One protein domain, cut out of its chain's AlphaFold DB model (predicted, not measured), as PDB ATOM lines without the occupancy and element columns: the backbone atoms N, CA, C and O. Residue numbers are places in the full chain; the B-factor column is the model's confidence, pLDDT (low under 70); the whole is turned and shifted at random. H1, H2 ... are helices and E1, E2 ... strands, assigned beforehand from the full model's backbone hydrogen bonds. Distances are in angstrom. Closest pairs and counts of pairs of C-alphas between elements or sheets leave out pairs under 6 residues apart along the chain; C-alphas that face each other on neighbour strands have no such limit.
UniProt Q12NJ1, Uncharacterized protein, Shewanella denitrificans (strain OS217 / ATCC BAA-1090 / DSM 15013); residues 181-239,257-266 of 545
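AT A GLANCE: This is residues 181 to 239 and 257 to 266 of the 545 residues of an uncharacterized protein of Shewanella denitrificans (strain OS217 / ATCC BAA-1090 / DSM 15013) (UniProt Q12NJ1). A short hairpin, E1 and E2, crosses a longer two-stranded ribbon, E3 and E4; small helix H1 follows the hairpin and H2 packs near one ribbon end. The 69 printed residues run E1, E2, H1, H2, E3, E4, both sheets antiparallel: mixed, under half in named elements. The whole is compact, radius of gyration of the C-alphas 11.5 A, spanning 32 by 30 by 21 A.

HOW THE PARTS SIT: Start at hairpin E1, residues 187 to 190, and E2, residues 198 to 201: N 188 and O 200 are 2.8 A apart. H1, residues 202 to 206, has its O i to N i+4 pair within hydrogen-bond range; H2, residues 218 to 221, is too short for one. In E3, residues 226 to 233, and E4, residues 259 to 265, find N 231 and O 261, 2.8 A apart. The closest C-alphas of E1 and E4, Leu 190 and Pro 260, are 5.4 A apart; of H2 and E4, Cys 219 and Cys 264, 5.6 A.

IN THESE COORDINATES: Find C-alpha 187 at (234.698, 163.759, 178.215). E3 runs 20.0 A; E4 runs 19.7 A to C-alpha 265 at (257.057, 166.317, 170.659).

THE WHOLE: Residues 240 to 256 are not printed; C-alphas 239 and 257 are 10.4 A apart. H1 to H2 is a long link. Look for pLDDT under 70 at 193 to 196, 234 to 239, 257 to 258 and 266.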
ATOM      1  N   SER A 181     229.651 161.152 169.982       73.44
ATOM      2  CA  SER A 181     228.782 160.145 170.612       73.44
ATOM      3  C   SER A 181     229.532 158.958 171.217       73.44
ATOM      4  O   SER A 181     228.974 158.265 172.059       73.44
ATOM      5  N   ASP A 182     230.772 158.731 170.789       74.56
ATOM      6  CA  ASP A 182     231.575 157.578 171.184       74.56
ATOM      7  C   ASP A 182     232.334 157.850 172.498       74.56
ATOM      8  O   ASP A 182     232.951 156.948 173.062       74.56
ATOM      9  N   CYS A 183     232.295 159.093 172.992       80.56
ATOM     10  CA  CYS A 183     232.962 159.509 174.216       80.56
ATOM     11  C   CYS A 183     232.033 159.424 175.443       80.56
ATOM     12  O   CYS A 183     230.899 159.908 175.384       80.56
ATOM     13  N   PRO A 184     232.496 158.864 176.582       79.19
ATOM     14  CA  PRO A 184     231.719 158.828 177.820       79.19
ATOM     15  C   PRO A 184     231.276 160.221 178.289       79.19
ATOM     16  O   PRO A 184     231.968 161.222 178.081       79.19
ATOM     17  N   ASN A 185     230.148 160.289 179.001       83.62
ATOM     18  CA  ASN A 185     229.683 161.534 179.616       83.62
ATOM     19  C   ASN A 185     230.777 162.154 180.505       83.62
ATOM     20  O   ASN A 185     231.348 161.475 181.355       83.62
ATOM     21  N   GLY A 186     231.037 163.454 180.330       87.69
ATOM     22  CA  GLY A 186     232.105 164.170 181.044       87.69
ATOM     23  C   GLY A 186     233.453 164.205 180.315       87.69
ATOM     24  O   GLY A 186     234.420 164.734 180.860       87.69
ATOM     25  N   THR A 187     233.515 163.691 179.084       88.12
ATOM     26  CA  THR A 187     234.698 163.759 178.215       88.12
ATOM     27  C   THR A 187     234.392 164.511 176.908       88.12
ATOM     28  O   THR A 187     233.233 164.656 176.513       88.12
ATOM     29  N   GLU A 188     235.426 165.037 176.253       88.88
ATOM     30  CA  GLU A 188     235.376 165.697 174.943       88.88
ATOM     31  C   GLU A 188     236.201 164.880 173.938       88.88
ATOM     32  O   GLU A 188     237.237 164.310 174.286       88.88
ATOM     33  N   LEU A 189     235.739 164.815 172.686       86.94
ATOM     34  CA  LEU A 189     236.497 164.186 171.608       86.94
ATOM     35  C   LEU A 189     237.666 165.087 171.216       86.94
ATOM     36  O   LEU A 189     237.472 166.204 170.733       86.94
ATOM     37  N   LEU A 190     238.872 164.565 171.356       86.00
ATOM     38  CA  LEU A 190     240.086 165.178 170.862       86.00
ATOM     39  C   LEU A 190     240.457 164.553 169.515       86.00
ATOM     40  O   LEU A 190     240.691 163.346 169.418       86.00
ATOM     41  N   GLN A 191     240.498 165.385 168.472       77.94
ATOM     42  CA  GLN A 191     240.925 164.947 167.145       77.94
ATOM     43  C   GLN A 191     242.441 165.045 167.024       77.94
ATOM     44  O   GLN A 191     243.023 166.129 167.115       77.94
ATOM     45  N   GLY A 192     243.073 163.901 166.787       70.31
ATOM     46  CA  GLY A 192     244.479 163.835 166.424       70.31
ATOM     47  C   GLY A 192     244.678 164.255 164.975       70.31
ATOM     48  O   GLY A 192     244.078 163.660 164.086       70.31
ATOM     49  N   SER A 193     245.541 165.238 164.699       55.44
ATOM     50  CA  SER A 193     245.880 165.576 163.305       55.44
ATOM     51  C   SER A 193     246.645 164.440 162.609       55.44
ATOM     52  O   SER A 193     246.535 164.300 161.398       55.44
ATOM     53  N   ASN A 194     247.363 163.615 163.388       54.62
ATOM     54  CA  ASN A 194     248.131 162.438 162.963       54.62
ATOM     55  C   ASN A 194     248.149 161.323 164.036       54.62
ATOM     56  O   ASN A 194     249.068 160.503 164.075       54.62
ATOM     57  N   THR A 195     247.171 161.314 164.943       63.91
ATOM     58  CA  THR A 195     247.021 160.310 166.011       63.91
ATOM     59  C   THR A 195     245.597 159.755 165.989       63.91
ATOM     60  O   THR A 195     244.718 160.382 165.392       63.91
ATOM     61  N   PRO A 196     245.323 158.605 166.632       69.75
ATOM     62  CA  PRO A 196     243.955 158.199 166.933       69.75
ATOM     63  C   PRO A 196     243.178 159.340 167.603       69.75
ATOM     64  O   PRO A 196     243.763 160.204 168.261       69.75
ATOM     65  N   ASN A 197     241.857 159.346 167.435       79.94
ATOM     66  CA  ASN A 197     241.006 160.213 168.236       79.94
ATOM     67  C   ASN A 197     240.955 159.671 169.669       79.94
ATOM     68  O   ASN A 197     240.859 158.459 169.865       79.94
ATOM     69  N   TYR A 198     240.985 160.568 170.649       84.81
ATOM     70  CA  TYR A 198     240.927 160.232 172.072       84.81
ATOM     71  C   TYR A 198     239.722 160.910 172.719       84.81
ATOM     72  O   TYR A 198     239.310 161.986 172.294       84.81
ATOM     73  N   CYS A 199     239.174 160.310 173.771       87.50
ATOM     74  CA  CYS A 199     238.227 160.995 174.648       87.50
ATOM     75  C   CYS A 199     238.987 161.497 175.872       87.50
ATOM     76  O   CYS A 199     239.551 160.691 176.620       87.50
ATOM     77  N   ILE A 200     239.021 162.814 176.059       89.31
ATOM     78  CA  ILE A 200     239.732 163.482 177.151       89.31
ATOM     79  C   ILE A 200     238.718 164.021 178.175       89.31
ATOM     80  O   ILE A 200     237.709 164.598 177.772       89.31
ATOM     81  N   PRO A 201     238.928 163.851 179.493       89.44
ATOM     82  CA  PRO A 201     238.064 164.455 180.509       89.44
ATOM     83  C   PRO A 201     237.951 165.979 180.343       89.44
ATOM     84  O   PRO A 201     238.919 166.651 179.992       89.44
ATOM     85  N   LEU A 202     236.775 166.562 180.588       87.44
ATOM     86  CA  LEU A 202     236.570 168.008 180.399       87.44
ATOM     87  C   LEU A 202     237.478 168.871 181.300       87.44
ATOM     88  O   LEU A 202     237.908 169.956 180.907       87.44
ATOM     89  N   ASP A 203     237.811 168.389 182.495       85.75
ATOM     90  CA  ASP A 203     238.776 169.006 183.412       85.75
ATOM     91  C   ASP A 203     240.232 168.831 182.942       85.75
ATOM     92  O   ASP A 203     241.059 169.729 183.124       85.75
ATOM     93  N   ALA A 204     240.538 167.725 182.263       81.44
ATOM     94  CA  ALA A 204     241.815 167.491 181.592       81.44
ATOM     95  C   ALA A 204     242.032 168.456 180.407       81.44
ATOM     96  O   ALA A 204     243.145 168.953 180.219       81.44
ATOM     97  N   VAL A 205     240.974 168.819 179.671       82.06
ATOM     98  CA  VAL A 205     241.033 169.878 178.642       82.06
ATOM     99  C   VAL A 205     241.351 171.236 179.271       82.06
ATOM    100  O   VAL A 205     242.194 171.972 178.763       82.06
ATOM    101  N   ALA A 206     240.709 171.566 180.395       80.38
ATOM    102  CA  ALA A 206     240.938 172.831 181.096       80.38
ATOM    103  C   ALA A 206     242.343 172.929 181.721       80.38
ATOM    104  O   ALA A 206     242.882 174.027 181.853       80.38
ATOM    105  N   SER A 207     242.935 171.792 182.094       81.31
ATOM    106  CA  SER A 207     244.256 171.711 182.726       81.31
ATOM    107  C   SER A 207     245.406 171.421 181.757       81.31
ATOM    108  O   SER A 207     246.542 171.296 182.209       81.31
ATOM    109  N   ASN A 208     245.144 171.360 180.442       80.94
ATOM    110  CA  ASN A 208     246.151 171.041 179.425       80.94
ATOM    111  C   ASN A 208     246.856 169.696 179.711       80.94
ATOM    112  O   ASN A 208     248.083 169.604 179.729       80.94
ATOM    113  N   SER A 209     246.067 168.664 180.014       86.81
ATOM    114  CA  SER A 209     246.559 167.342 180.403       86.81
ATOM    115  C   SER A 209     246.875 166.453 179.195       86.81
ATOM    116  O   SER A 209     246.189 166.487 178.174       86.81
ATOM    117  N   ARG A 210     247.889 165.597 179.356       89.75
ATOM    118  CA  ARG A 210     248.327 164.593 178.370       89.75
ATOM    119  C   ARG A 210     247.585 163.255 178.442       89.75
ATOM    120  O   ARG A 210     247.837 162.374 177.625       89.75
ATOM    121  N   TRP A 211     246.722 163.085 179.441       89.56
ATOM    122  CA  TRP A 211     246.061 161.818 179.744       89.56
ATOM    123  C   TRP A 211     244.654 161.763 179.140       89.56
ATOM    124  O   TRP A 211     243.900 162.733 179.251       89.56
ATOM    125  N   ASP A 212     244.291 160.636 178.532       87.38
ATOM    126  CA  ASP A 212     242.909 160.362 178.130       87.38
ATOM    127  C   ASP A 212     242.027 159.967 179.332       87.38
ATOM    128  O   ASP A 212     242.475 159.909 180.480       87.38
ATOM    129  N   HIS A 213     240.742 159.691 179.086       84.56
ATOM    130  CA  HIS A 213     239.793 159.307 180.139       84.56
ATOM    131  C   HIS A 213     240.104 157.964 180.817       84.56
ATOM    132  O   HIS A 213     239.523 157.668 181.861       84.56
ATOM    133  N   LEU A 214     241.008 157.165 180.246       79.44
ATOM    134  CA  LEU A 214     241.490 155.908 180.813       79.44
ATOM    135  C   LEU A 214     242.799 156.099 181.595       79.44
ATOM    136  O   LEU A 214     243.336 155.133 182.133       79.44
ATOM    137  N   GLY A 215     243.320 157.327 181.675       84.25
ATOM    138  CA  GLY A 215     244.609 157.615 182.300       84.25
ATOM    139  C   GLY A 215     245.805 157.202 181.439       84.25
ATOM    140  O   GLY A 215     246.900 157.027 181.973       84.25
ATOM    141  N   THR A 216     245.620 157.042 180.126       81.44
ATOM    142  CA  THR A 216     246.685 156.688 179.179       81.44
ATOM    143  C   THR A 216     247.314 157.946 178.590       81.44
ATOM    144  O   THR A 216     246.607 158.883 178.220       81.44
ATOM    145  N   ASP A 217     248.649 157.990 178.503       88.06
ATOM    146  CA  ASP A 217     249.361 159.109 177.875       88.06
ATOM    147  C   ASP A 217     249.097 159.077 176.367       88.06
ATOM    148  O   ASP A 217     249.535 158.159 175.670       88.06
ATOM    149  N   MET A 218     248.356 160.064 175.865       89.12
ATOM    150  CA  MET A 218     247.897 160.082 174.476       89.12
ATOM    151  C   MET A 218     249.063 160.185 173.484       89.12
ATOM    152  O   MET A 218     249.005 159.586 172.410       89.12
ATOM    153  N   CYS A 219     250.139 160.897 173.837       83.81
ATOM    154  CA  CYS A 219     251.301 161.064 172.966       83.81
ATOM    155  C   CYS A 219     252.168 159.806 172.934       83.81
ATOM    156  O   CYS A 219     252.567 159.364 171.852       83.81
ATOM    157  N   GLN A 220     252.393 159.167 174.086       81.38
ATOM    158  CA  GLN A 220     253.132 157.901 174.120       81.38
ATOM    159  C   GLN A 220     252.346 156.759 173.473       81.38
ATOM    160  O   GLN A 220     252.925 155.980 172.716       81.38
ATOM    161  N   ASN A 221     251.032 156.685 173.698       76.62
ATOM    162  CA  ASN A 221     250.172 155.668 173.087       76.62
ATOM    163  C   ASN A 221     250.092 155.824 171.561       76.62
ATOM    164  O   ASN A 221     250.053 154.838 170.833       76.62
ATOM    165  N   ALA A 222     250.141 157.059 171.056       73.25
ATOM    166  CA  ALA A 222     250.260 157.326 169.624       73.25
ATOM    167  C   ALA A 222     251.675 157.079 169.059       73.25
ATOM    168  O   ALA A 222     251.876 157.211 167.851       73.25
ATOM    169  N   GLY A 223     252.666 156.764 169.902       76.88
ATOM    170  CA  GLY A 223     254.067 156.613 169.502       76.88
ATOM    171  C   GLY A 223     254.733 157.928 169.075       76.88
ATOM    172  O   GLY A 223     255.651 157.912 168.256       76.88
ATOM    173  N   LYS A 224     254.260 159.071 169.584       75.62
ATOM    174  CA  LYS A 224     254.612 160.428 169.127       75.62
ATOM    175  C   LYS A 224     255.452 161.232 170.130       75.62
ATOM    176  O   LYS A 224     255.479 162.450 170.038       75.62
ATOM    177  N   GLY A 225     256.161 160.558 171.038       81.44
ATOM    178  CA  GLY A 225     257.057 161.183 172.019       81.44
ATOM    179  C   GLY A 225     256.318 161.854 173.182       81.44
ATOM    180  O   GLY A 225     255.282 161.355 173.623       81.44
ATOM    181  N   ASP A 226     256.878 162.939 173.718       86.12
ATOM    182  CA  ASP A 226     256.347 163.611 174.912       86.12
ATOM    183  C   ASP A 226     255.227 164.600 174.563       86.12
ATOM    184  O   ASP A 226     255.193 165.182 173.490       86.12
ATOM    185  N   PHE A 227     254.290 164.835 175.475       87.75
ATOM    186  CA  PHE A 227     253.257 165.858 175.287       87.75
ATOM    187  C   PHE A 227     253.833 167.280 175.311       87.75
ATOM    188  O   PHE A 227     254.576 167.626 176.230       87.75
ATOM    189  N   VAL A 228     253.427 168.116 174.348       88.06
ATOM    190  CA  VAL A 228     253.790 169.543 174.295       88.06
ATOM    191  C   VAL A 228     252.640 170.396 174.812       88.06
ATOM    192  O   VAL A 228     252.776 171.069 175.832       88.06
ATOM    193  N   GLU A 229     251.506 170.384 174.110       89.44
ATOM    194  CA  GLU A 229     250.328 171.171 174.476       89.44
ATOM    195  C   GLU A 229     249.047 170.675 173.793       89.44
ATOM    196  O   GLU A 229     249.071 169.931 172.813       89.44
ATOM    197  N   LEU A 230     247.907 171.143 174.291       84.38
ATOM    198  CA  LEU A 230     246.583 170.951 173.722       84.38
ATOM    199  C   LEU A 230     246.096 172.290 173.158       84.38
ATOM    200  O   LEU A 230     245.905 173.263 173.889       84.38
ATOM    201  N   ARG A 231     245.893 172.360 171.842       84.88
ATOM    202  CA  ARG A 231     245.526 173.595 171.134       84.88
ATOM    203  C   ARG A 231     244.155 173.448 170.490       84.88
ATOM    204  O   ARG A 231     243.891 172.459 169.822       84.88
ATOM    205  N   ARG A 232     243.275 174.446 170.633       80.12
ATOM    206  CA  ARG A 232     242.012 174.479 169.876       80.12
ATOM    207  C   ARG A 232     242.259 175.032 168.473       80.12
ATOM    208  O   ARG A 232     242.616 176.200 168.323       80.12
ATOM    209  N   VAL A 233     242.076 174.201 167.452       73.81
ATOM    210  CA  VAL A 233     242.217 174.585 166.043       73.81
ATOM    211  C   VAL A 233     240.848 174.977 165.490       73.81
ATOM    212  O   VAL A 233     239.848 174.284 165.688       73.81
ATOM    213  N   PHE A 234     240.793 176.119 164.805       68.81
ATOM    214  CA  PHE A 234     239.587 176.621 164.148       68.81
ATOM    215  C   PHE A 234     239.652 176.319 162.657       68.81
ATOM    216  O   PHE A 234     240.682 176.544 162.022       68.81
ATOM    217  N   THR A 235     238.544 175.859 162.082       61.19
ATOM    218  CA  THR A 235     238.452 175.655 160.629       61.19
ATOM    219  C   THR A 235     238.499 176.992 159.877       61.19
ATOM    220  O   THR A 235     238.016 178.013 160.375       61.19
ATOM    221  N   ASP A 236     238.982 176.990 158.631       45.97
ATOM    222  CA  ASP A 236     239.024 178.169 157.741       45.97
ATOM    223  C   ASP A 236     237.672 178.889 157.580       45.97
ATOM    224  O   ASP A 236     237.606 180.061 157.200       45.97
ATOM    225  N   ARG A 237     236.558 178.183 157.809       42.50
ATOM    226  CA  ARG A 237     235.210 178.761 157.782       42.50
ATOM    227  C   ARG A 237     234.899 179.524 159.069       42.50
ATOM    228  O   ARG A 237     234.269 180.572 158.997       42.50
ATOM    229  N   GLN A 238     235.359 179.034 160.217       48.97
ATOM    230  CA  GLN A 238     235.200 179.696 161.516       48.97
ATOM    231  C   GLN A 238     236.101 180.926 161.639       48.97
ATOM    232  O   GLN A 238     235.658 181.934 162.175       48.97
ATOM    233  N   GLN A 239     237.301 180.900 161.048       47.50
ATOM    234  CA  GLN A 239     238.175 182.081 160.973       47.50
ATOM    235  C   GLN A 239     237.561 183.239 160.161       47.50
ATOM    236  O   GLN A 239     237.923 184.394 160.360       47.50
ATOM    237  N   ALA A 257     234.136 177.102 170.293       59.69
ATOM    238  CA  ALA A 257     234.002 176.754 168.869       59.69
ATOM    239  C   ALA A 257     235.219 176.066 168.215       59.69
ATOM    240  O   ALA A 257     235.102 175.612 167.079       59.69
ATOM    241  N   GLY A 258     236.379 175.998 168.874       69.94
ATOM    242  CA  GLY A 258     237.569 175.349 168.307       69.94
ATOM    243  C   GLY A 258     237.652 173.866 168.679       69.94
ATOM    244  O   GLY A 258     237.340 173.513 169.817       69.94
ATOM    245  N   ILE A 259     238.090 173.013 167.749       75.75
ATOM    246  CA  ILE A 259     238.290 171.577 168.002       75.75
ATOM    247  C   ILE A 259     239.586 171.415 168.804       75.75
ATOM    248  O   ILE A 259     240.619 171.913 168.350       75.75
ATOM    249  N   PRO A 260     239.579 170.770 169.982       80.06
ATOM    250  CA  PRO A 260     240.808 170.503 170.714       80.06
ATOM    251  C   PRO A 260     241.673 169.498 169.938       80.06
ATOM    252  O   PRO A 260     241.209 168.434 169.529       80.06
ATOM    253  N   THR A 261     242.935 169.859 169.728       81.38
ATOM    254  CA  THR A 261     243.946 169.092 168.995       81.38
ATOM    255  C   THR A 261     245.176 168.917 169.878       81.38
ATOM    256  O   THR A 261     245.665 169.874 170.480       81.38
ATOM    257  N   LEU A 262     245.676 167.687 169.953       85.06
ATOM    258  CA  LEU A 262     246.867 167.322 170.720       85.06
ATOM    259  C   LEU A 262     248.142 167.604 169.922       85.06
ATOM    260  O   LEU A 262     248.228 167.223 168.754       85.06
ATOM    261  N   ILE A 263     249.131 168.228 170.560       82.31
ATOM    262  CA  ILE A 263     250.472 168.451 170.017       82.31
ATOM    263  C   ILE A 263     251.473 167.637 170.848       82.31
ATOM    264  O   ILE A 263     251.603 167.841 172.055       82.31
ATOM    265  N   CYS A 264     252.182 166.722 170.188       86.75
ATOM    266  CA  CYS A 264     253.227 165.884 170.780       86.75
ATOM    267  C   CYS A 264     254.603 166.257 170.201       86.75
ATOM    268  O   CYS A 264     254.695 166.681 169.048       86.75
ATOM    269  N   ASP A 265     255.655 166.106 171.000       80.31
ATOM    270  CA  ASP A 265     257.057 166.317 170.659       80.31
ATOM    271  C   ASP A 265     257.524 165.078 169.902       80.31
ATOM    272  O   ASP A 265     257.829 164.046 170.499       80.31
ATOM    273  N   GLU A 266     257.525 165.152 168.572       58.53
ATOM    274  CA  GLU A 266     257.935 164.047 167.711       58.53
ATOM    275  C   GLU A 266     259.449 163.806 167.834       58.53
ATOM    276  O   GLU A 266     260.231 164.177 166.962       58.53
TER     277      GLU A 266